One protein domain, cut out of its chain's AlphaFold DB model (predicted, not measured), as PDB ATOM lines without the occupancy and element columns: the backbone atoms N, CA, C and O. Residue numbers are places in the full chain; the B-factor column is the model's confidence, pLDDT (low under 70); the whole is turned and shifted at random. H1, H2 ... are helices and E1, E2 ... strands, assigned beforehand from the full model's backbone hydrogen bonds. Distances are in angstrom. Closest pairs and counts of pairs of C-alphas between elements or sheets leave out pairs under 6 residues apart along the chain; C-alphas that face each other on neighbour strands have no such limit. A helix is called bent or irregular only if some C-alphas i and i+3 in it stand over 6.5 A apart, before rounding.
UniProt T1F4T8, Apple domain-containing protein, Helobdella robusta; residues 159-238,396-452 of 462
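This is residues 159 to 238 and 396 to 452 of the 462 residues of the protein "Apple domain-containing protein" of Helobdella robusta (UniProt T1F4T8). Two layers of strands lie partly face to face as a sandwich: the five-strand sheet E2-E5-E10-E7-E8 makes one layer and the smaller sheet E1-E6-E9 the other, while the short pair E3-E4 stands beside E1 and reaches toward E2, at one side of the gap. The loop of residues 181 to 200 passes over the large sheet's far face, H2 sits beside E7 and E9, and H1 lies at the small sheet's outside. The 137 printed residues include two named helices and ten named strands, in the order E1 E2 E3 H1 E4 E5 E6 E7 E8 H2 E9 E10; the three sheets are antiparallel. The class is mostly strand, though under half of the residues are in named elements. The whole is compact and rounded, with a radius of gyration of the C-alphas of 13.6 A and spans of 35 by 34 by 30 A.

In the large sheet, E5 covers residues 227 to 234, 23.1 A, and E10 residues 444 to 451, 22.6 A, ending at C-alpha 451 (-21.320, 31.806, 21.483). E7 is residues 407 to 413, 17.7 A; E2 is 178 to 180 and E8 is 416 to 418. In the sheet of three, E1 is residues 162 to 166, 13.5 A, beginning at C-alpha 162 (-18.621, 23.043, 16.938); E6 is 398 to 404, 19.0 A, and E9 is 434 to 438, 12.8 A. E3 is residues 201 to 203 and E4 217 to 219. H1 is residues 206 to 212 and H2 420 to 423.

The large sheet is only just strongly twisted, its C-alphas up to 4.0 A off the best plane; E2 and E8 are edge strands. N 231 of E5 and O 447 of E10 are 2.9 A apart, within hydrogen-bond range, as are N 448 of E10 and O 410 of E7, 2.9 A, and N 180 of E2 and O 230 of E5, 2.8 A. E7 and E8 form a hairpin, with N 418 and O 411 at 2.8 A. In the other sheets, N 163 of E1 and O 403 of E6 are at 2.9 A, N 436 of E9 and O 400 of E6 at 2.9 A, and N 203 of E3 and O 217 of E4 at 2.9 A. The closest C-alphas of E1 and E4, Thr 163 and Trp 217, are 5.3 A apart; those of E2 and E4, Cys 179 and Thr 219, 7.2 A. H2 only grazes the large sheet; its closest C-alpha pair with E7 is Val 420 and Glu 410, 6.2 A. H1 only grazes the sheet E1-E6-E9, with residues 208 to 212. H1 is irregular, C-alphas 207 and 210 being 7.6 A apart; 0 of its 3 O i to N i+4 pairs and 2 of its 4 O i to N i+3 pairs are within range, and H2 is too short for an O i to N i+4 pair.

The farthest C-alphas, those of Glu 225 and Ala 396, are 38.4 A apart. Residues 239 to 395 are not printed; C-alphas 238 and 396 are 21.0 A apart across the cut. The links E1 to E2 and E2 to E3 are long. The mean pLDDT of the printed part is 88.2; residues 205 to 212, 237 to 238 and 396 to 397 are under 70.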
ATOM      1  N   LYS A 159     -26.991  29.635  15.310       74.75
ATOM      2  CA  LYS A 159     -26.124  30.338  16.250       74.75
ATOM      3  C   LYS A 159     -25.430  29.333  17.163       74.75
ATOM      4  O   LYS A 159     -26.100  28.636  17.932       74.75
ATOM      5  N   GLY A 160     -24.106  29.311  17.113       79.19
ATOM      6  CA  GLY A 160     -23.265  28.551  18.016       79.19
ATOM      7  C   GLY A 160     -23.147  27.075  17.652       79.19
ATOM      8  O   GLY A 160     -24.098  26.391  17.260       79.19
ATOM      9  N   GLY A 161     -21.942  26.553  17.843       89.12
ATOM     10  CA  GLY A 161     -21.660  25.130  17.778       89.12
ATOM     11  C   GLY A 161     -20.213  24.843  17.436       89.12
ATOM     12  O   GLY A 161     -19.363  25.736  17.392       89.12
ATOM     13  N   VAL A 162     -19.951  23.558  17.238       92.12
ATOM     14  CA  VAL A 162     -18.621  23.043  16.938       92.12
ATOM     15  C   VAL A 162     -18.689  21.868  15.996       92.12
ATOM     16  O   VAL A 162     -19.648  21.084  15.999       92.12
ATOM     17  N   THR A 163     -17.611  21.713  15.239       93.12
ATOM     18  CA  THR A 163     -17.266  20.440  14.632       93.12
ATOM     19  C   THR A 163     -15.877  20.007  15.057       93.12
ATOM     20  O   THR A 163     -14.965  20.821  15.180       93.12
ATOM     21  N   VAL A 164     -15.738  18.708  15.306       92.50
ATOM     22  CA  VAL A 164     -14.457  18.050  15.561       92.50
ATOM     23  C   VAL A 164     -14.407  16.831  14.666       92.50
ATOM     24  O   VAL A 164     -15.339  16.017  14.657       92.50
ATOM     25  N   ARG A 165     -13.314  16.705  13.923       92.94
ATOM     26  CA  ARG A 165     -13.086  15.587  13.019       92.94
ATOM     27  C   ARG A 165     -11.637  15.138  13.071       92.94
ATOM     28  O   ARG A 165     -10.752  15.947  12.833       92.94
ATOM     29  N   SER A 166     -11.384  13.859  13.309       91.56
ATOM     30  CA  SER A 166     -10.058  13.281  13.070       91.56
ATOM     31  C   SER A 166      -9.859  12.924  11.595       91.56
ATOM     32  O   SER A 166     -10.821  12.665  10.867       91.56
ATOM     33  N   GLN A 167      -8.602  12.880  11.149       88.62
ATOM     34  CA  GLN A 167      -8.242  12.528   9.770       88.62
ATOM     35  C   GLN A 167      -8.754  11.136   9.345       88.62
ATOM     36  O   GLN A 167      -9.169  10.950   8.202       88.62
ATOM     37  N   ASP A 168      -8.777  10.178  10.275       85.12
ATOM     38  CA  ASP A 168      -9.297   8.817  10.084       85.12
ATOM     39  C   ASP A 168     -10.827   8.711  10.239       85.12
ATOM     40  O   ASP A 168     -11.393   7.630  10.085       85.12
ATOM     41  N   ASN A 169     -11.510   9.824  10.528       87.62
ATOM     42  CA  ASN A 169     -12.937   9.896  10.836       87.62
ATOM     43  C   ASN A 169     -13.390   9.060  12.047       87.62
ATOM     44  O   ASN A 169     -14.585   8.798  12.193       87.62
ATOM     45  N   TYR A 170     -12.479   8.632  12.918       86.12
ATOM     46  CA  TYR A 170     -12.848   7.949  14.154       86.12
ATOM     47  C   TYR A 170     -13.528   8.898  15.149       86.12
ATOM     48  O   TYR A 170     -14.511   8.552  15.805       86.12
ATOM     49  N   ILE A 171     -13.011  10.121  15.252       90.00
ATOM     50  CA  ILE A 171     -13.588  11.196  16.047       90.00
ATOM     51  C   ILE A 171     -14.439  12.030  15.112       90.00
ATOM     52  O   ILE A 171     -13.915  12.688  14.217       90.00
ATOM     53  N   LEU A 172     -15.749  12.007  15.330       92.56
ATOM     54  CA  LEU A 172     -16.704  12.847  14.622       92.56
ATOM     55  C   LEU A 172     -17.667  13.453  15.635       92.56
ATOM     56  O   LEU A 172     -18.208  12.747  16.491       92.56
ATOM     57  N   THR A 173     -17.914  14.753  15.525       93.31
ATOM     58  CA  THR A 173     -19.054  15.386  16.189       93.31
ATOM     59  C   THR A 173     -20.359  14.857  15.616       93.31
ATOM     60  O   THR A 173     -20.570  14.842  14.404       93.31
ATOM     61  N   ASN A 174     -21.211  14.365  16.510       94.12
ATOM     62  CA  ASN A 174     -22.548  13.838  16.255       94.12
ATOM     63  C   ASN A 174     -23.308  13.744  17.597       94.12
ATOM     64  O   ASN A 174     -22.768  14.052  18.662       94.12
ATOM     65  N   SER A 175     -24.534  13.238  17.569       94.75
ATOM     66  CA  SER A 175     -25.436  13.048  18.714       94.75
ATOM     67  C   SER A 175     -24.896  12.118  19.804       94.75
ATOM     68  O   SER A 175     -25.440  12.076  20.906       94.75
ATOM     69  N   THR A 176     -23.795  11.401  19.561       94.12
ATOM     70  CA  THR A 176     -23.127  10.603  20.598       94.12
ATOM     71  C   THR A 176     -22.267  11.443  21.550       94.12
ATOM     72  O   THR A 176     -21.744  10.903  22.528       94.12
ATOM     73  N   TRP A 177     -22.085  12.734  21.262       95.62
ATOM     74  CA  TRP A 177     -21.511  13.714  22.183       95.62
ATOM     75  C   TRP A 177     -22.536  14.133  23.232       95.62
ATOM     76  O   TRP A 177     -23.738  14.161  22.961       95.62
ATOM     77  N   LYS A 178     -22.062  14.485  24.426       96.00
ATOM     78  CA  LYS A 178     -22.878  15.003  25.526       96.00
ATOM     79  C   LYS A 178     -22.581  16.479  25.718       96.00
ATOM     80  O   LYS A 178     -21.411  16.832  25.820       96.00
ATOM     81  N   CYS A 179     -23.605  17.325  25.772       95.88
ATOM     82  CA  CYS A 179     -23.416  18.766  25.946       95.88
ATOM     83  C   CYS A 179     -24.312  19.327  27.053       95.88
ATOM     84  O   CYS A 179     -25.425  18.844  27.248       95.88
ATOM     85  N   SER A 180     -23.830  20.344  27.767       94.88
ATOM     86  CA  SER A 180     -24.596  21.062  28.786       94.88
ATOM     87  C   SER A 180     -24.149  22.520  28.929       94.88
ATOM     88  O   SER A 180     -22.956  22.821  28.989       94.88
ATOM     89  N   MET A 181     -25.117  23.425  29.052       92.94
ATOM     90  CA  MET A 181     -24.937  24.821  29.455       92.94
ATOM     91  C   MET A 181     -24.622  24.966  30.950       92.94
ATOM     92  O   MET A 181     -24.066  25.979  31.370       92.94
ATOM     93  N   ASN A 182     -24.940  23.959  31.769       94.19
ATOM     94  CA  ASN A 182     -24.671  24.013  33.200       94.19
ATOM     95  C   ASN A 182     -23.196  23.709  33.466       94.19
ATOM     96  O   ASN A 182     -22.692  22.643  33.109       94.19
ATOM     97  N   TYR A 183     -22.511  24.647  34.114       92.81
ATOM     98  CA  TYR A 183     -21.153  24.427  34.590       92.81
ATOM     99  C   TYR A 183     -21.163  23.490  35.801       92.81
ATOM    100  O   TYR A 183     -21.835  23.759  36.798       92.81
ATOM    101  N   THR A 184     -20.356  22.437  35.730       93.88
ATOM    102  CA  THR A 184     -20.046  21.569  36.867       93.88
ATOM    103  C   THR A 184     -18.537  21.468  36.981       93.88
ATOM    104  O   THR A 184     -17.878  21.164  35.994       93.88
ATOM    105  N   ASP A 185     -17.971  21.700  38.162       93.88
ATOM    106  CA  ASP A 185     -16.524  21.568  38.336       93.88
ATOM    107  C   ASP A 185     -16.036  20.142  38.020       93.88
ATOM    108  O   ASP A 185     -16.722  19.151  38.287       93.88
ATOM    109  N   GLY A 186     -14.863  20.038  37.393       91.94
ATOM    110  CA  GLY A 186     -14.289  18.760  36.964       91.94
ATOM    111  C   GLY A 186     -15.016  18.054  35.808       91.94
ATOM    112  O   GLY A 186     -14.701  16.899  35.525       91.94
ATOM    113  N   TRP A 187     -15.945  18.711  35.100       95.38
ATOM    114  CA  TRP A 187     -16.684  18.126  33.964       95.38
ATOM    115  C   TRP A 187     -15.798  17.561  32.836       95.38
ATOM    116  O   TRP A 187     -16.240  16.708  32.065       95.38
ATOM    117  N   TYR A 188     -14.551  18.021  32.730       93.81
ATOM    118  CA  TYR A 188     -13.561  17.591  31.740       93.81
ATOM    119  C   TYR A 188     -12.752  16.348  32.160       93.81
ATOM    120  O   TYR A 188     -12.094  15.736  31.319       93.81
ATOM    121  N   LYS A 189     -12.810  15.943  33.437       91.00
ATOM    122  CA  LYS A 189     -12.011  14.843  34.010       91.00
ATOM    123  C   LYS A 189     -12.403  13.477  33.469       91.00
ATOM    124  O   LYS A 189     -13.587  13.219  33.258       91.00
ATOM    125  N   ILE A 190     -11.465  12.545  33.318       86.88
ATOM    126  CA  ILE A 190     -11.739  11.226  32.704       86.88
ATOM    127  C   ILE A 190     -12.888  10.487  33.416       86.88
ATOM    128  O   ILE A 190     -13.762   9.911  32.764       86.88
ATOM    129  N   ILE A 191     -12.936  10.581  34.745       83.44
ATOM    130  CA  ILE A 191     -13.902   9.888  35.609       83.44
ATOM    131  C   ILE A 191     -15.263  10.581  35.752       83.44
ATOM    132  O   ILE A 191     -16.165  10.024  36.377       83.44
ATOM    133  N   TYR A 192     -15.420  11.801  35.234       87.69
ATOM    134  CA  TYR A 192     -16.656  12.555  35.418       87.69
ATOM    135  C   TYR A 192     -17.846  11.865  34.738       87.69
ATOM    136  O   TYR A 192     -17.759  11.407  33.595       87.69
ATOM    137  N   ASN A 193     -18.967  11.810  35.460       88.12
ATOM    138  CA  ASN A 193     -20.186  11.163  35.005       88.12
ATOM    139  C   ASN A 193     -21.080  12.129  34.215       88.12
ATOM    140  O   ASN A 193     -21.856  12.892  34.790       88.12
ATOM    141  N   ASP A 194     -21.024  12.039  32.891       90.94
ATOM    142  CA  ASP A 194     -21.875  12.788  31.967       90.94
ATOM    143  C   ASP A 194     -23.192  12.061  31.625       90.94
ATOM    144  O   ASP A 194     -23.908  12.475  30.713       90.94
ATOM    145  N   SER A 195     -23.581  11.011  32.369       89.56
ATOM    146  CA  SER A 195     -24.807  10.242  32.091       89.56
ATOM    147  C   SER A 195     -26.087  11.076  32.147       89.56
ATOM    148  O   SER A 195     -27.076  10.731  31.506       89.56
ATOM    149  N   PHE A 196     -26.080  12.157  32.933       92.00
ATOM    150  CA  PHE A 196     -27.211  13.077  33.071       92.00
ATOM    151  C   PHE A 196     -27.214  14.192  32.024       92.00
ATOM    152  O   PHE A 196     -28.188  14.937  31.935       92.00
ATOM    153  N   TRP A 197     -26.143  14.332  31.238       94.50
ATOM    154  CA  TRP A 197     -26.093  15.329  30.176       94.50
ATOM    155  C   TRP A 197     -26.904  14.844  28.966       94.50
ATOM    156  O   TRP A 197     -26.823  13.664  28.580       94.50
ATOM    157  N   PRO A 198     -27.699  15.730  28.340       95.31
ATOM    158  CA  PRO A 198     -28.408  15.380  27.125       95.31
ATOM    159  C   PRO A 198     -27.415  15.064  25.997       95.31
ATOM    160  O   PRO A 198     -26.274  15.535  25.968       95.31
ATOM    161  N   ALA A 199     -27.857  14.226  25.060       95.81
ATOM    162  CA  ALA A 199     -27.169  14.079  23.783       95.81
ATOM    163  C   ALA A 199     -27.116  15.435  23.064       95.81
ATOM    164  O   ALA A 199     -28.068  16.217  23.138       95.81
ATOM    165  N   SER A 200     -26.013  15.706  22.372       94.38
ATOM    166  CA  SER A 200     -25.887  16.911  21.557       94.38
ATOM    167  C   SER A 200     -26.906  16.900  20.413       94.38
ATOM    168  O   SER A 200     -27.278  15.839  19.899       94.38
ATOM    169  N   LYS A 201     -27.384  18.082  20.019       93.50
ATOM    170  CA  LYS A 201     -28.286  18.228  18.878       93.50
ATOM    171  C   LYS A 201     -27.456  18.424  17.620       93.50
ATOM    172  O   LYS A 201     -26.616  19.320  17.562       93.50
ATOM    173  N   GLU A 202     -27.706  17.584  16.624       92.75
ATOM    174  CA  GLU A 202     -27.082  17.684  15.309       92.75
ATOM    175  C   GLU A 202     -27.854  18.667  14.432       92.75
ATOM    176  O   GLU A 202     -29.083  18.606  14.352       92.75
ATOM    177  N   TYR A 203     -27.130  19.526  13.721       85.94
ATOM    178  CA  TYR A 203     -27.706  20.410  12.721       85.94
ATOM    179  C   TYR A 203     -27.053  20.193  11.361       85.94
ATOM    180  O   TYR A 203     -25.835  20.068  11.225       85.94
ATOM    181  N   LEU A 204     -27.897  20.161  10.332       77.75
ATOM    182  CA  LEU A 204     -27.472  20.232   8.941       77.75
ATOM    183  C   LEU A 204     -27.367  21.709   8.581       77.75
ATOM    184  O   LEU A 204     -28.355  22.315   8.177       77.75
ATOM    185  N   ASN A 205     -26.191  22.301   8.767       68.81
ATOM    186  CA  ASN A 205     -25.972  23.660   8.303       68.81
ATOM    187  C   ASN A 205     -25.447  23.623   6.862       68.81
ATOM    188  O   ASN A 205     -24.295  23.256   6.628       68.81
ATOM    189  N   SER A 206     -26.304  23.967   5.895       68.50
ATOM    190  CA  SER A 206     -25.951  24.009   4.469       68.50
ATOM    191  C   SER A 206     -24.792  24.964   4.188       68.50
ATOM    192  O   SER A 206     -23.976  24.680   3.319       68.50
ATOM    193  N   SER A 207     -24.655  26.037   4.973       69.06
ATOM    194  CA  SER A 207     -23.552  26.995   4.839       69.06
ATOM    195  C   SER A 207     -22.188  26.405   5.220       69.06
ATOM    196  O   SER A 207     -21.163  26.901   4.769       69.06
ATOM    197  N   TYR A 208     -22.160  25.314   5.996       66.00
ATOM    198  CA  TYR A 208     -20.930  24.670   6.483       66.00
ATOM    199  C   TYR A 208     -20.670  23.322   5.787       66.00
ATOM    200  O   TYR A 208     -19.709  22.627   6.116       66.00
ATOM    201  N   GLN A 209     -21.504  22.932   4.813       61.53
ATOM    202  CA  GLN A 209     -21.408  21.627   4.147       61.53
ATOM    203  C   GLN A 209     -20.095  21.422   3.383       61.53
ATOM    204  O   GLN A 209     -19.613  20.293   3.310       61.53
ATOM    205  N   ASN A 210     -19.494  22.488   2.849       61.09
ATOM    206  CA  ASN A 210     -18.308  22.355   2.003       61.09
ATOM    207  C   ASN A 210     -17.007  22.152   2.794       61.09
ATOM    208  O   ASN A 210     -16.055  21.600   2.249       61.09
ATOM    209  N   SER A 211     -16.960  22.540   4.072       59.38
ATOM    210  CA  SER A 211     -15.692  22.631   4.809       59.38
ATOM    211  C   SER A 211     -15.383  21.411   5.682       59.38
ATOM    212  O   SER A 211     -14.240  21.233   6.090       59.38
ATOM    213  N   ILE A 212     -16.376  20.567   6.002       63.66
ATOM    214  CA  ILE A 212     -16.266  19.694   7.191       63.66
ATOM    215  C   ILE A 212     -16.500  18.192   6.901       63.66
ATOM    216  O   ILE A 212     -16.185  17.321   7.715       63.66
ATOM    217  N   GLY A 213     -16.926  17.819   5.692       79.50
ATOM    218  CA  GLY A 213     -17.111  16.410   5.318       79.50
ATOM    219  C   GLY A 213     -18.253  15.731   6.089       79.50
ATOM    220  O   GLY A 213     -19.374  16.225   6.086       79.50
ATOM    221  N   ILE A 214     -18.003  14.567   6.708       87.69
ATOM    222  CA  ILE A 214     -19.058  13.731   7.328       87.69
ATOM    223  C   ILE A 214     -19.400  14.077   8.787       87.69
ATOM    224  O   ILE A 214     -20.402  13.574   9.302       87.69
ATOM    225  N   SER A 215     -18.605  14.909   9.465       88.38
ATOM    226  CA  SER A 215     -18.913  15.362  10.829       88.38
ATOM    227  C   SER A 215     -20.124  16.291  10.847       88.38
ATOM    228  O   SER A 215     -20.395  17.019   9.893       88.38
ATOM    229  N   LYS A 216     -20.870  16.264  11.953       91.88
ATOM    230  CA  LYS A 216     -22.079  17.066  12.149       91.88
ATOM    231  C   LYS A 216     -21.770  18.291  12.993       91.88
ATOM    232  O   LYS A 216     -20.969  18.219  13.924       91.88
ATOM    233  N   TRP A 217     -22.440  19.395  12.685       90.25
ATOM    234  CA  TRP A 217     -22.470  20.565  13.552       90.25
ATOM    235  C   TRP A 217     -23.277  20.236  14.800       90.25
ATOM    236  O   TRP A 217     -24.448  19.864  14.682       90.25
ATOM    237  N   ILE A 218     -22.656  20.326  15.978       92.44
ATOM    238  CA  ILE A 218     -23.329  20.032  17.246       92.44
ATOM    239  C   ILE A 218     -23.439  21.275  18.128       92.44
ATOM    240  O   ILE A 218     -22.510  22.075  18.226       92.44
ATOM    241  N   THR A 219     -24.583  21.411  18.791       89.94
ATOM    242  CA  THR A 219     -24.842  22.401  19.848       89.94
ATOM    243  C   THR A 219     -25.872  21.836  20.834       89.94
ATOM    244  O   THR A 219     -26.501  20.807  20.575       89.94
ATOM    245  N   GLU A 220     -26.045  22.462  21.997       85.50
ATOM    246  CA  GLU A 220     -27.099  22.080  22.947       85.50
ATOM    247  C   GLU A 220     -28.449  22.752  22.622       85.50
ATOM    248  O   GLU A 220     -29.527  22.162  22.787       85.50
ATOM    249  N   SER A 221     -28.418  23.990  22.126       80.81
ATOM    250  CA  SER A 221     -29.606  24.807  21.879       80.81
ATOM    251  C   SER A 221     -29.467  25.613  20.593       80.81
ATOM    252  O   SER A 221     -28.393  26.089  20.258       80.81
ATOM    253  N   ASN A 222     -30.584  25.782  19.886       70.12
ATOM    254  CA  ASN A 222     -30.684  26.533  18.633       70.12
ATOM    255  C   ASN A 222     -30.855  28.049  18.822       70.12
ATOM    256  O   ASN A 222     -30.950  28.765  17.828       70.12
ATOM    257  N   LYS A 223     -30.988  28.539  20.059       70.94
ATOM    258  CA  LYS A 223     -31.366  29.936  20.347       70.94
ATOM    259  C   LYS A 223     -30.581  30.513  21.516       70.94
ATOM    260  O   LYS A 223     -31.156  30.982  22.492       70.94
ATOM    261  N   CYS A 224     -29.270  30.367  21.464       75.12
ATOM    262  CA  CYS A 224     -28.421  30.641  22.603       75.12
ATOM    263  C   CYS A 224     -27.544  31.857  22.314       75.12
ATOM    264  O   CYS A 224     -26.441  31.719  21.790       75.12
ATOM    265  N   GLU A 225     -28.083  33.041  22.595       78.50
ATOM    266  CA  GLU A 225     -27.384  34.320  22.460       78.50
ATOM    267  C   GLU A 225     -26.549  34.516  23.739       78.50
ATOM    268  O   GLU A 225     -27.102  34.527  24.837       78.50
ATOM    269  N   GLN A 226     -25.217  34.599  23.624       85.81
ATOM    270  CA  GLN A 226     -24.287  34.799  24.756       85.81
ATOM    271  C   GLN A 226     -24.194  33.652  25.767       85.81
ATOM    272  O   GLN A 226     -24.142  33.877  26.977       85.81
ATOM    273  N   CYS A 227     -24.111  32.412  25.299       90.00
ATOM    274  CA  CYS A 227     -24.001  31.276  26.202       90.00
ATOM    275  C   CYS A 227     -22.676  30.536  26.117       90.00
ATOM    276  O   CYS A 227     -22.003  30.493  25.086       90.00
ATOM    277  N   ILE A 228     -22.332  29.931  27.250       92.00
ATOM    278  CA  ILE A 228     -21.231  28.992  27.381       92.00
ATOM    279  C   ILE A 228     -21.842  27.601  27.391       92.00
ATOM    280  O   ILE A 228     -22.749  27.331  28.177       92.00
ATOM    281  N   PHE A 229     -21.334  26.712  26.551       92.38
ATOM    282  CA  PHE A 229     -21.719  25.310  26.588       92.38
ATOM    283  C   PHE A 229     -20.481  24.424  26.632       92.38
ATOM    284  O   PHE A 229     -19.437  24.712  26.040       92.38
ATOM    285  N   HIS A 230     -20.617  23.344  27.389       95.31
ATOM    286  CA  HIS A 230     -19.586  22.355  27.634       95.31
ATOM    287  C   HIS A 230     -19.989  21.104  26.872       95.31
ATOM    288  O   HIS A 230     -21.080  20.584  27.089       95.31
ATOM    289  N   CYS A 231     -19.138  20.625  25.975       96.56
ATOM    290  CA  CYS A 231     -19.367  19.392  25.236       96.56
ATOM    291  C   CYS A 231     -18.260  18.394  25.539       96.56
ATOM    292  O   CYS A 231     -17.086  18.745  25.617       96.56
ATOM    293  N   ARG A 232     -18.638  17.132  25.692       96.00
ATOM    294  CA  ARG A 232     -17.749  16.044  26.067       96.00
ATOM    295  C   ARG A 232     -18.045  14.804  25.241       96.00
ATOM    296  O   ARG A 232     -19.203  14.468  24.975       96.00
ATOM    297  N   LYS A 233     -16.982  14.094  24.878       94.69
ATOM    298  CA  LYS A 233     -17.046  12.769  24.277       94.69
ATOM    299  C   LYS A 233     -16.163  11.807  25.042       94.69
ATOM    300  O   LYS A 233     -14.953  11.998  25.143       94.69
ATOM    301  N   ARG A 234     -16.789  10.748  25.546       91.06
ATOM    302  CA  ARG A 234     -16.110   9.600  26.139       91.06
ATOM    303  C   ARG A 234     -15.875   8.542  25.060       91.06
ATOM    304  O   ARG A 234     -16.798   8.201  24.319       91.06
ATOM    305  N   PHE A 235     -14.648   8.036  25.004       85.38
ATOM    306  CA  PHE A 235     -14.218   6.932  24.132       85.38
ATOM    307  C   PHE A 235     -13.988   5.630  24.923       85.38
ATOM    308  O   PHE A 235     -13.711   4.577  24.358       85.38
ATOM    309  N   LEU A 236     -14.156   5.694  26.248       73.31
ATOM    310  CA  LEU A 236     -14.177   4.549  27.154       73.31
ATOM    311  C   LEU A 236     -15.517   3.800  27.009       73.31
ATOM    312  O   LEU A 236     -16.467   4.065  27.741       73.31
ATOM    313  N   GLY A 237     -15.601   2.909  26.026       54.22
ATOM    314  CA  GLY A 237     -16.786   2.103  25.702       54.22
ATOM    315  C   GLY A 237     -16.974   2.090  24.186       54.22
ATOM    316  O   GLY A 237     -17.034   3.142  23.568       54.22
ATOM    317  N   VAL A 238     -17.021   0.948  23.505       47.56
ATOM    318  CA  VAL A 238     -17.934  -0.165  23.763       47.56
ATOM    319  C   VAL A 238     -17.264  -1.495  23.374       47.56
ATOM    320  O   VAL A 238     -16.841  -1.682  22.240       47.56
ATOM    321  N   ALA A 396      -1.124   6.532  13.867       50.94
ATOM    322  CA  ALA A 396      -1.641   7.448  12.895       50.94
ATOM    323  C   ALA A 396      -1.907   8.670  13.746       50.94
ATOM    324  O   ALA A 396      -2.711   8.628  14.676       50.94
ATOM    325  N   ARG A 397      -1.080   9.687  13.520       64.38
ATOM    326  CA  ARG A 397      -1.174  10.985  14.167       64.38
ATOM    327  C   ARG A 397      -2.649  11.342  14.158       64.38
ATOM    328  O   ARG A 397      -3.219  11.542  13.086       64.38
ATOM    329  N   ASN A 398      -3.272  11.314  15.330       81.38
ATOM    330  CA  ASN A 398      -4.690  11.593  15.464       81.38
ATOM    331  C   ASN A 398      -4.817  13.111  15.416       81.38
ATOM    332  O   ASN A 398      -5.081  13.768  16.421       81.38
ATOM    333  N   VAL A 399      -4.524  13.668  14.241       92.25
ATOM    334  CA  VAL A 399      -4.709  15.076  13.956       92.25
ATOM    335  C   VAL A 399      -6.207  15.286  13.872       92.25
ATOM    336  O   VAL A 399      -6.895  14.679  13.042       92.25
ATOM    337  N   ILE A 400      -6.709  16.100  14.787       93.81
ATOM    338  CA  ILE A 400      -8.088  16.558  14.776       93.81
ATOM    339  C   ILE A 400      -8.147  17.937  14.155       93.81
ATOM    340  O   ILE A 400      -7.317  18.785  14.459       93.81
ATOM    341  N   ASN A 401      -9.155  18.149  13.325       93.88
ATOM    342  CA  ASN A 401      -9.550  19.450  12.831       93.88
ATOM    343  C   ASN A 401     -10.760  19.916  13.638       93.88
ATOM    344  O   ASN A 401     -11.733  19.166  13.786       93.88
ATOM    345  N   ILE A 402     -10.688  21.132  14.167       93.81
ATOM    346  CA  ILE A 402     -11.736  21.748  14.977       93.81
ATOM    347  C   ILE A 402     -12.144  23.072  14.339       93.81
ATOM    348  O   ILE A 402     -11.290  23.891  14.018       93.81
ATOM    349  N   THR A 403     -13.449  23.300  14.203       92.44
ATOM    350  CA  THR A 403     -14.023  24.619  13.888       92.44
ATOM    351  C   THR A 403     -15.091  24.955  14.914       92.44
ATOM    352  O   THR A 403     -15.935  24.110  15.224       92.44
ATOM    353  N   VAL A 404     -15.114  26.195  15.385       91.31
ATOM    354  CA  VAL A 404     -16.102  26.706  16.345       91.31
ATOM    355  C   VAL A 404     -16.714  27.990  15.815       91.31
ATOM    356  O   VAL A 404     -16.029  28.748  15.148       91.31
ATOM    357  N   ASP A 405     -17.986  28.251  16.101       86.38
ATOM    358  CA  ASP A 405     -18.681  29.416  15.522       86.38
ATOM    359  C   ASP A 405     -18.116  30.781  15.966       86.38
ATOM    360  O   ASP A 405     -18.012  31.726  15.188       86.38
ATOM    361  N   ASN A 406     -17.741  30.892  17.239       89.25
ATOM    362  CA  ASN A 406     -17.421  32.181  17.851       89.25
ATOM    363  C   ASN A 406     -16.142  32.128  18.659       89.25
ATOM    364  O   ASN A 406     -15.232  32.890  18.388       89.25
ATOM    365  N   GLU A 407     -16.089  31.294  19.697       93.44
ATOM    366  CA  GLU A 407     -14.910  31.207  20.547       93.44
ATOM    367  C   GLU A 407     -14.798  29.809  21.166       93.44
ATOM    368  O   GLU A 407     -15.689  29.355  21.894       93.44
ATOM    369  N   LEU A 408     -13.677  29.133  20.921       95.69
ATOM    370  CA  LEU A 408     -13.230  28.008  21.739       95.69
ATOM    371  C   LEU A 408     -12.508  28.595  22.951       95.69
ATOM    372  O   LEU A 408     -11.512  29.285  22.793       95.69
ATOM    373  N   ARG A 409     -13.001  28.342  24.164       95.88
ATOM    374  CA  ARG A 409     -12.411  28.904  25.391       95.88
ATOM    375  C   ARG A 409     -11.472  27.949  26.092       95.88
ATOM    376  O   ARG A 409     -10.417  28.353  26.568       95.88
ATOM    377  N   GLU A 410     -11.873  26.689  26.191       97.44
ATOM    378  CA  GLU A 410     -11.069  25.656  26.838       97.44
ATOM    379  C   GLU A 410     -11.154  24.371  26.019       97.44
ATOM    380  O   GLU A 410     -12.231  23.988  25.548       97.44
ATOM    381  N   PHE A 411     -10.017  23.699  25.873       97.19
ATOM    382  CA  PHE A 411      -9.911  22.403  25.225       97.19
ATOM    383  C   PHE A 411      -9.190  21.451  26.170       97.19
ATOM    384  O   PHE A 411      -8.105  21.749  26.665       97.19
ATOM    385  N   TYR A 412      -9.798  20.300  26.422       97.19
ATOM    386  CA  TYR A 412      -9.264  19.294  27.321       97.19
ATOM    387  C   TYR A 412      -9.074  17.982  26.582       97.19
ATOM    388  O   TYR A 412      -9.998  17.455  25.952       97.19
ATOM    389  N   PHE A 413      -7.881  17.423  26.741       95.44
ATOM    390  CA  PHE A 413      -7.533  16.104  26.248       95.44
ATOM    391  C   PHE A 413      -7.163  15.211  27.429       95.44
ATOM    392  O   PHE A 413      -6.217  15.498  28.162       95.44
ATOM    393  N   ASN A 414      -7.941  14.147  27.642       93.06
ATOM    394  CA  ASN A 414      -7.778  13.230  28.774       93.06
ATOM    395  C   ASN A 414      -7.728  13.941  30.137       93.06
ATOM    396  O   ASN A 414      -6.937  13.588  31.003       93.06
ATOM    397  N   GLY A 415      -8.560  14.967  30.314       92.25
ATOM    398  CA  GLY A 415      -8.599  15.769  31.538       92.25
ATOM    399  C   GLY A 415      -7.529  16.863  31.629       92.25
ATOM    400  O   GLY A 415      -7.681  17.778  32.431       92.25
ATOM    401  N   ASN A 416      -6.503  16.843  30.773       94.88
ATOM    402  CA  ASN A 416      -5.472  17.877  30.748       94.88
ATOM    403  C   ASN A 416      -5.938  19.084  29.936       94.88
ATOM    404  O   ASN A 416      -6.361  18.933  28.788       94.88
ATOM    405  N   ASN A 417      -5.836  20.276  30.523       96.62
ATOM    406  CA  ASN A 417      -6.139  21.527  29.835       96.62
ATOM    407  C   ASN A 417      -5.036  21.850  28.821       96.62
ATOM    408  O   ASN A 417      -3.877  22.046  29.190       96.62
ATOM    409  N   ILE A 418      -5.406  21.917  27.550       97.06
ATOM    410  CA  ILE A 418      -4.528  22.316  26.460       97.06
ATOM    411  C   ILE A 418      -4.788  23.793  26.179       97.06
ATOM    412  O   ILE A 418      -5.912  24.202  25.887       97.06
ATOM    413  N   SER A 419      -3.729  24.598  26.242       97.19
ATOM    414  CA  SER A 419      -3.821  26.040  26.010       97.19
ATOM    415  C   SER A 419      -4.402  26.337  24.627       97.19
ATOM    416  O   SER A 419      -3.784  26.013  23.608       97.19
ATOM    417  N   VAL A 420      -5.576  26.976  24.598       96.62
ATOM    418  CA  VAL A 420      -6.245  27.335  23.343       96.62
ATOM    419  C   VAL A 420      -5.404  28.334  22.553       96.62
ATOM    420  O   VAL A 420      -5.126  28.110  21.381       96.62
ATOM    421  N   ALA A 421      -4.909  29.381  23.215       94.75
ATOM    422  CA  ALA A 421      -4.189  30.477  22.569       94.75
ATOM    423  C   ALA A 421      -2.934  30.034  21.793       94.75
ATOM    424  O   ALA A 421      -2.575  30.664  20.804       94.75
ATOM    425  N   SER A 422      -2.259  28.965  22.230       96.38
ATOM    426  CA  SER A 422      -1.048  28.463  21.567       96.38
ATOM    427  C   SER A 422      -1.307  27.369  20.533       96.38
ATOM    428  O   SER A 422      -0.446  27.135  19.694       96.38
ATOM    429  N   ASN A 423      -2.443  26.670  20.612       97.06
ATOM    430  CA  ASN A 423      -2.708  25.476  19.798       97.06
ATOM    431  C   ASN A 423      -3.860  25.652  18.799       97.06
ATOM    432  O   ASN A 423      -3.975  24.864  17.868       97.06
ATOM    433  N   PHE A 424      -4.701  26.669  18.990       96.38
ATOM    434  CA  PHE A 424      -5.895  26.935  18.192       96.38
ATOM    435  C   PHE A 424      -5.954  28.434  17.848       96.38
ATOM    436  O   PHE A 424      -6.775  29.175  18.397       96.38
ATOM    437  N   PRO A 425      -5.029  28.939  17.008       96.12
ATOM    438  CA  PRO A 425      -4.965  30.359  16.659       96.12
ATOM    439  C   PRO A 425      -6.217  30.860  15.927       96.12
ATOM    440  O   PRO A 425      -6.485  32.061  15.945       96.12
ATOM    441  N   ASN A 426      -6.999  29.964  15.316       95.19
ATOM    442  CA  ASN A 426      -8.265  30.285  14.668       95.19
ATOM    443  C   ASN A 426      -9.488  30.003  15.555       95.19
ATOM    444  O   ASN A 426     -10.612  30.015  15.062       95.19
ATOM    445  N   ALA A 427      -9.306  29.849  16.872       91.62
ATOM    446  CA  ALA A 427     -10.376  29.588  17.838       91.62
ATOM    447  C   ALA A 427     -11.505  30.633  17.859       91.62
ATOM    448  O   ALA A 427     -12.527  30.384  18.495       91.62
ATOM    449  N   VAL A 428     -11.324  31.786  17.202       89.88
ATOM    450  CA  VAL A 428     -12.319  32.866  17.081       89.88
ATOM    451  C   VAL A 428     -12.959  32.940  15.681       89.88
ATOM    452  O   VAL A 428     -13.934  33.655  15.462       89.88
ATOM    453  N   TYR A 429     -12.422  32.204  14.703       87.06
ATOM    454  CA  TYR A 429     -12.818  32.282  13.298       87.06
ATOM    455  C   TYR A 429     -13.483  30.983  12.840       87.06
ATOM    456  O   TYR A 429     -12.823  29.992  12.537       87.06
ATOM    457  N   TRP A 430     -14.805  31.002  12.694       81.75
ATOM    458  CA  TRP A 430     -15.584  29.819  12.304       81.75
ATOM    459  C   TRP A 430     -15.255  29.224  10.943       81.75
ATOM    460  O   TRP A 430     -15.494  28.039  10.705       81.75
ATOM    461  N   ASN A 431     -14.726  30.039  10.036       83.69
ATOM    462  CA  ASN A 431     -14.426  29.639   8.670       83.69
ATOM    463  C   ASN A 431     -13.023  29.039   8.503       83.69
ATOM    464  O   ASN A 431     -12.681  28.631   7.393       83.69
ATOM    465  N   ARG A 432     -12.213  28.977   9.568       89.12
ATOM    466  CA  ARG A 432     -10.844  28.457   9.525       89.12
ATOM    467  C   ARG A 432     -10.674  27.341  10.557       89.12
ATOM    468  O   ARG A 432     -10.681  27.625  11.750       89.12
ATOM    469  N   PRO A 433     -10.543  26.073  10.126       91.62
ATOM    470  CA  PRO A 433     -10.265  24.986  11.052       91.62
ATOM    471  C   PRO A 433      -8.867  25.119  11.649       91.62
ATOM    472  O   PRO A 433      -7.906  25.404  10.938       91.62
ATOM    473  N   ASP A 434      -8.756  24.819  12.936       95.25
ATOM    474  CA  ASP A 434      -7.483  24.552  13.596       95.25
ATOM    475  C   ASP A 434      -7.195  23.052  13.603       95.25
ATOM    476  O   ASP A 434      -8.116  22.236  13.694       95.25
ATOM    477  N   SER A 435      -5.915  22.687  13.555       95.19
ATOM    478  CA  SER A 435      -5.463  21.298  13.638       95.19
ATOM    479  C   SER A 435      -4.665  21.060  14.916       95.19
ATOM    480  O   SER A 435      -3.745  21.812  15.223       95.19
ATOM    481  N   TYR A 436      -4.958  19.974  15.632       95.25
ATOM    482  CA  TYR A 436      -4.226  19.582  16.836       95.25
ATOM    483  C   TYR A 436      -3.845  18.102  16.796       95.25
ATOM    484  O   TYR A 436      -4.672  17.252  16.471       95.25
ATOM    485  N   ASN A 437      -2.594  17.783  17.128       94.75
ATOM    486  CA  ASN A 437      -2.105  16.407  17.165       94.75
ATOM    487  C   ASN A 437      -2.371  15.788  18.543       94.75
ATOM    488  O   ASN A 437      -1.756  16.186  19.531       94.75
ATOM    489  N   LEU A 438      -3.273  14.809  18.614       91.56
ATOM    490  CA  LEU A 438      -3.514  14.065  19.848       91.56
ATOM    491  C   LEU A 438      -2.400  13.032  20.065       91.56
ATOM    492  O   LEU A 438      -2.239  12.105  19.267       91.56
ATOM    493  N   GLU A 439      -1.649  13.178  21.155       90.06
ATOM    494  CA  GLU A 439      -0.591  12.243  21.546       90.06
ATOM    495  C   GLU A 439      -1.104  11.220  22.570       90.06
ATOM    496  O   GLU A 439      -1.575  11.581  23.643       90.06
ATOM    497  N   GLY A 440      -0.982   9.928  22.260       85.69
ATOM    498  CA  GLY A 440      -1.397   8.840  23.151       85.69
ATOM    499  C   GLY A 440      -2.851   8.395  22.976       85.69
ATOM    500  O   GLY A 440      -3.529   8.743  22.004       85.69
ATOM    501  N   ASP A 441      -3.315   7.563  23.908       83.62
ATOM    502  CA  ASP A 441      -4.655   6.980  23.862       83.62
ATOM    503  C   ASP A 441      -5.731   8.006  24.195       83.62
ATOM    504  O   ASP A 441      -5.592   8.812  25.108       83.62
ATOM    505  N   ILE A 442      -6.840   7.971  23.463       86.75
ATOM    506  CA  ILE A 442      -7.930   8.931  23.627       86.75
ATOM    507  C   ILE A 442      -8.972   8.328  24.566       86.75
ATOM    508  O   ILE A 442      -9.666   7.377  24.206       86.75
ATOM    509  N   HIS A 443      -9.121   8.899  25.757       87.19
ATOM    510  CA  HIS A 443     -10.146   8.511  26.728       87.19
ATOM    511  C   HIS A 443     -11.323   9.485  26.715       87.19
ATOM    512  O   HIS A 443     -12.485   9.064  26.655       87.19
ATOM    513  N   VAL A 444     -11.021  10.787  26.762       92.88
ATOM    514  CA  VAL A 444     -12.011  11.866  26.810       92.88
ATOM    515  C   VAL A 444     -11.523  13.073  26.013       92.88
ATOM    516  O   VAL A 444     -10.382  13.506  26.164       92.88
ATOM    517  N   LEU A 445     -12.426  13.640  25.215       95.94
ATOM    518  CA  LEU A 445     -12.307  14.993  24.673       95.94
ATOM    519  C   LEU A 445     -13.380  15.877  25.298       95.94
ATOM    520  O   LEU A 445     -14.545  15.479  25.367       95.94
ATOM    521  N   ALA A 446     -12.991  17.068  25.742       97.00
ATOM    522  CA  ALA A 446     -13.885  18.033  26.364       97.00
ATOM    523  C   ALA A 446     -13.609  19.439  25.815       97.00
ATOM    524  O   ALA A 446     -12.460  19.855  25.706       97.00
ATOM    525  N   LEU A 447     -14.663  20.165  25.448       97.00
ATOM    526  CA  LEU A 447     -14.585  21.499  24.858       97.00
ATOM    527  C   LEU A 447     -15.539  22.439  25.583       97.00
ATOM    528  O   LEU A 447     -16.705  22.101  25.795       97.00
ATOM    529  N   LYS A 448     -15.048  23.623  25.936       96.12
ATOM    530  CA  LYS A 448     -15.861  24.739  26.414       96.12
ATOM    531  C   LYS A 448     -15.872  25.802  25.341       96.12
ATOM    532  O   LYS A 448     -14.820  26.317  24.965       96.12
ATOM    533  N   MET A 449     -17.058  26.142  24.874       94.31
ATOM    534  CA  MET A 449     -17.239  27.120  23.812       94.31
ATOM    535  C   MET A 449     -18.115  28.248  24.307       94.31
ATOM    536  O   MET A 449     -18.957  28.056  25.186       94.31
ATOM    537  N   TYR A 450     -17.909  29.421  23.732       92.56
ATOM    538  CA  TYR A 450     -18.733  30.585  23.968       92.56
ATOM    539  C   TYR A 450     -19.304  31.062  22.646       92.56
ATOM    540  O   TYR A 450     -18.571  31.265  21.684       92.56
ATOM    541  N   ASN A 451     -20.621  31.219  22.610       88.56
ATOM    542  CA  ASN A 451     -21.320  31.806  21.483       88.56
ATOM    543  C   ASN A 451     -21.715  33.236  21.844       88.56
ATOM    544  O   ASN A 451     -22.607  33.420  22.671       88.56
ATOM    545  N   ASN A 452     -21.061  34.234  21.247       85.00
ATOM    546  CA  ASN A 452     -21.434  35.633  21.418       85.00
ATOM    547  C   ASN A 452     -22.187  36.110  20.192       85.00
ATOM    548  O   ASN A 452     -21.586  36.387  19.156       85.00
TER     549      ASN A 452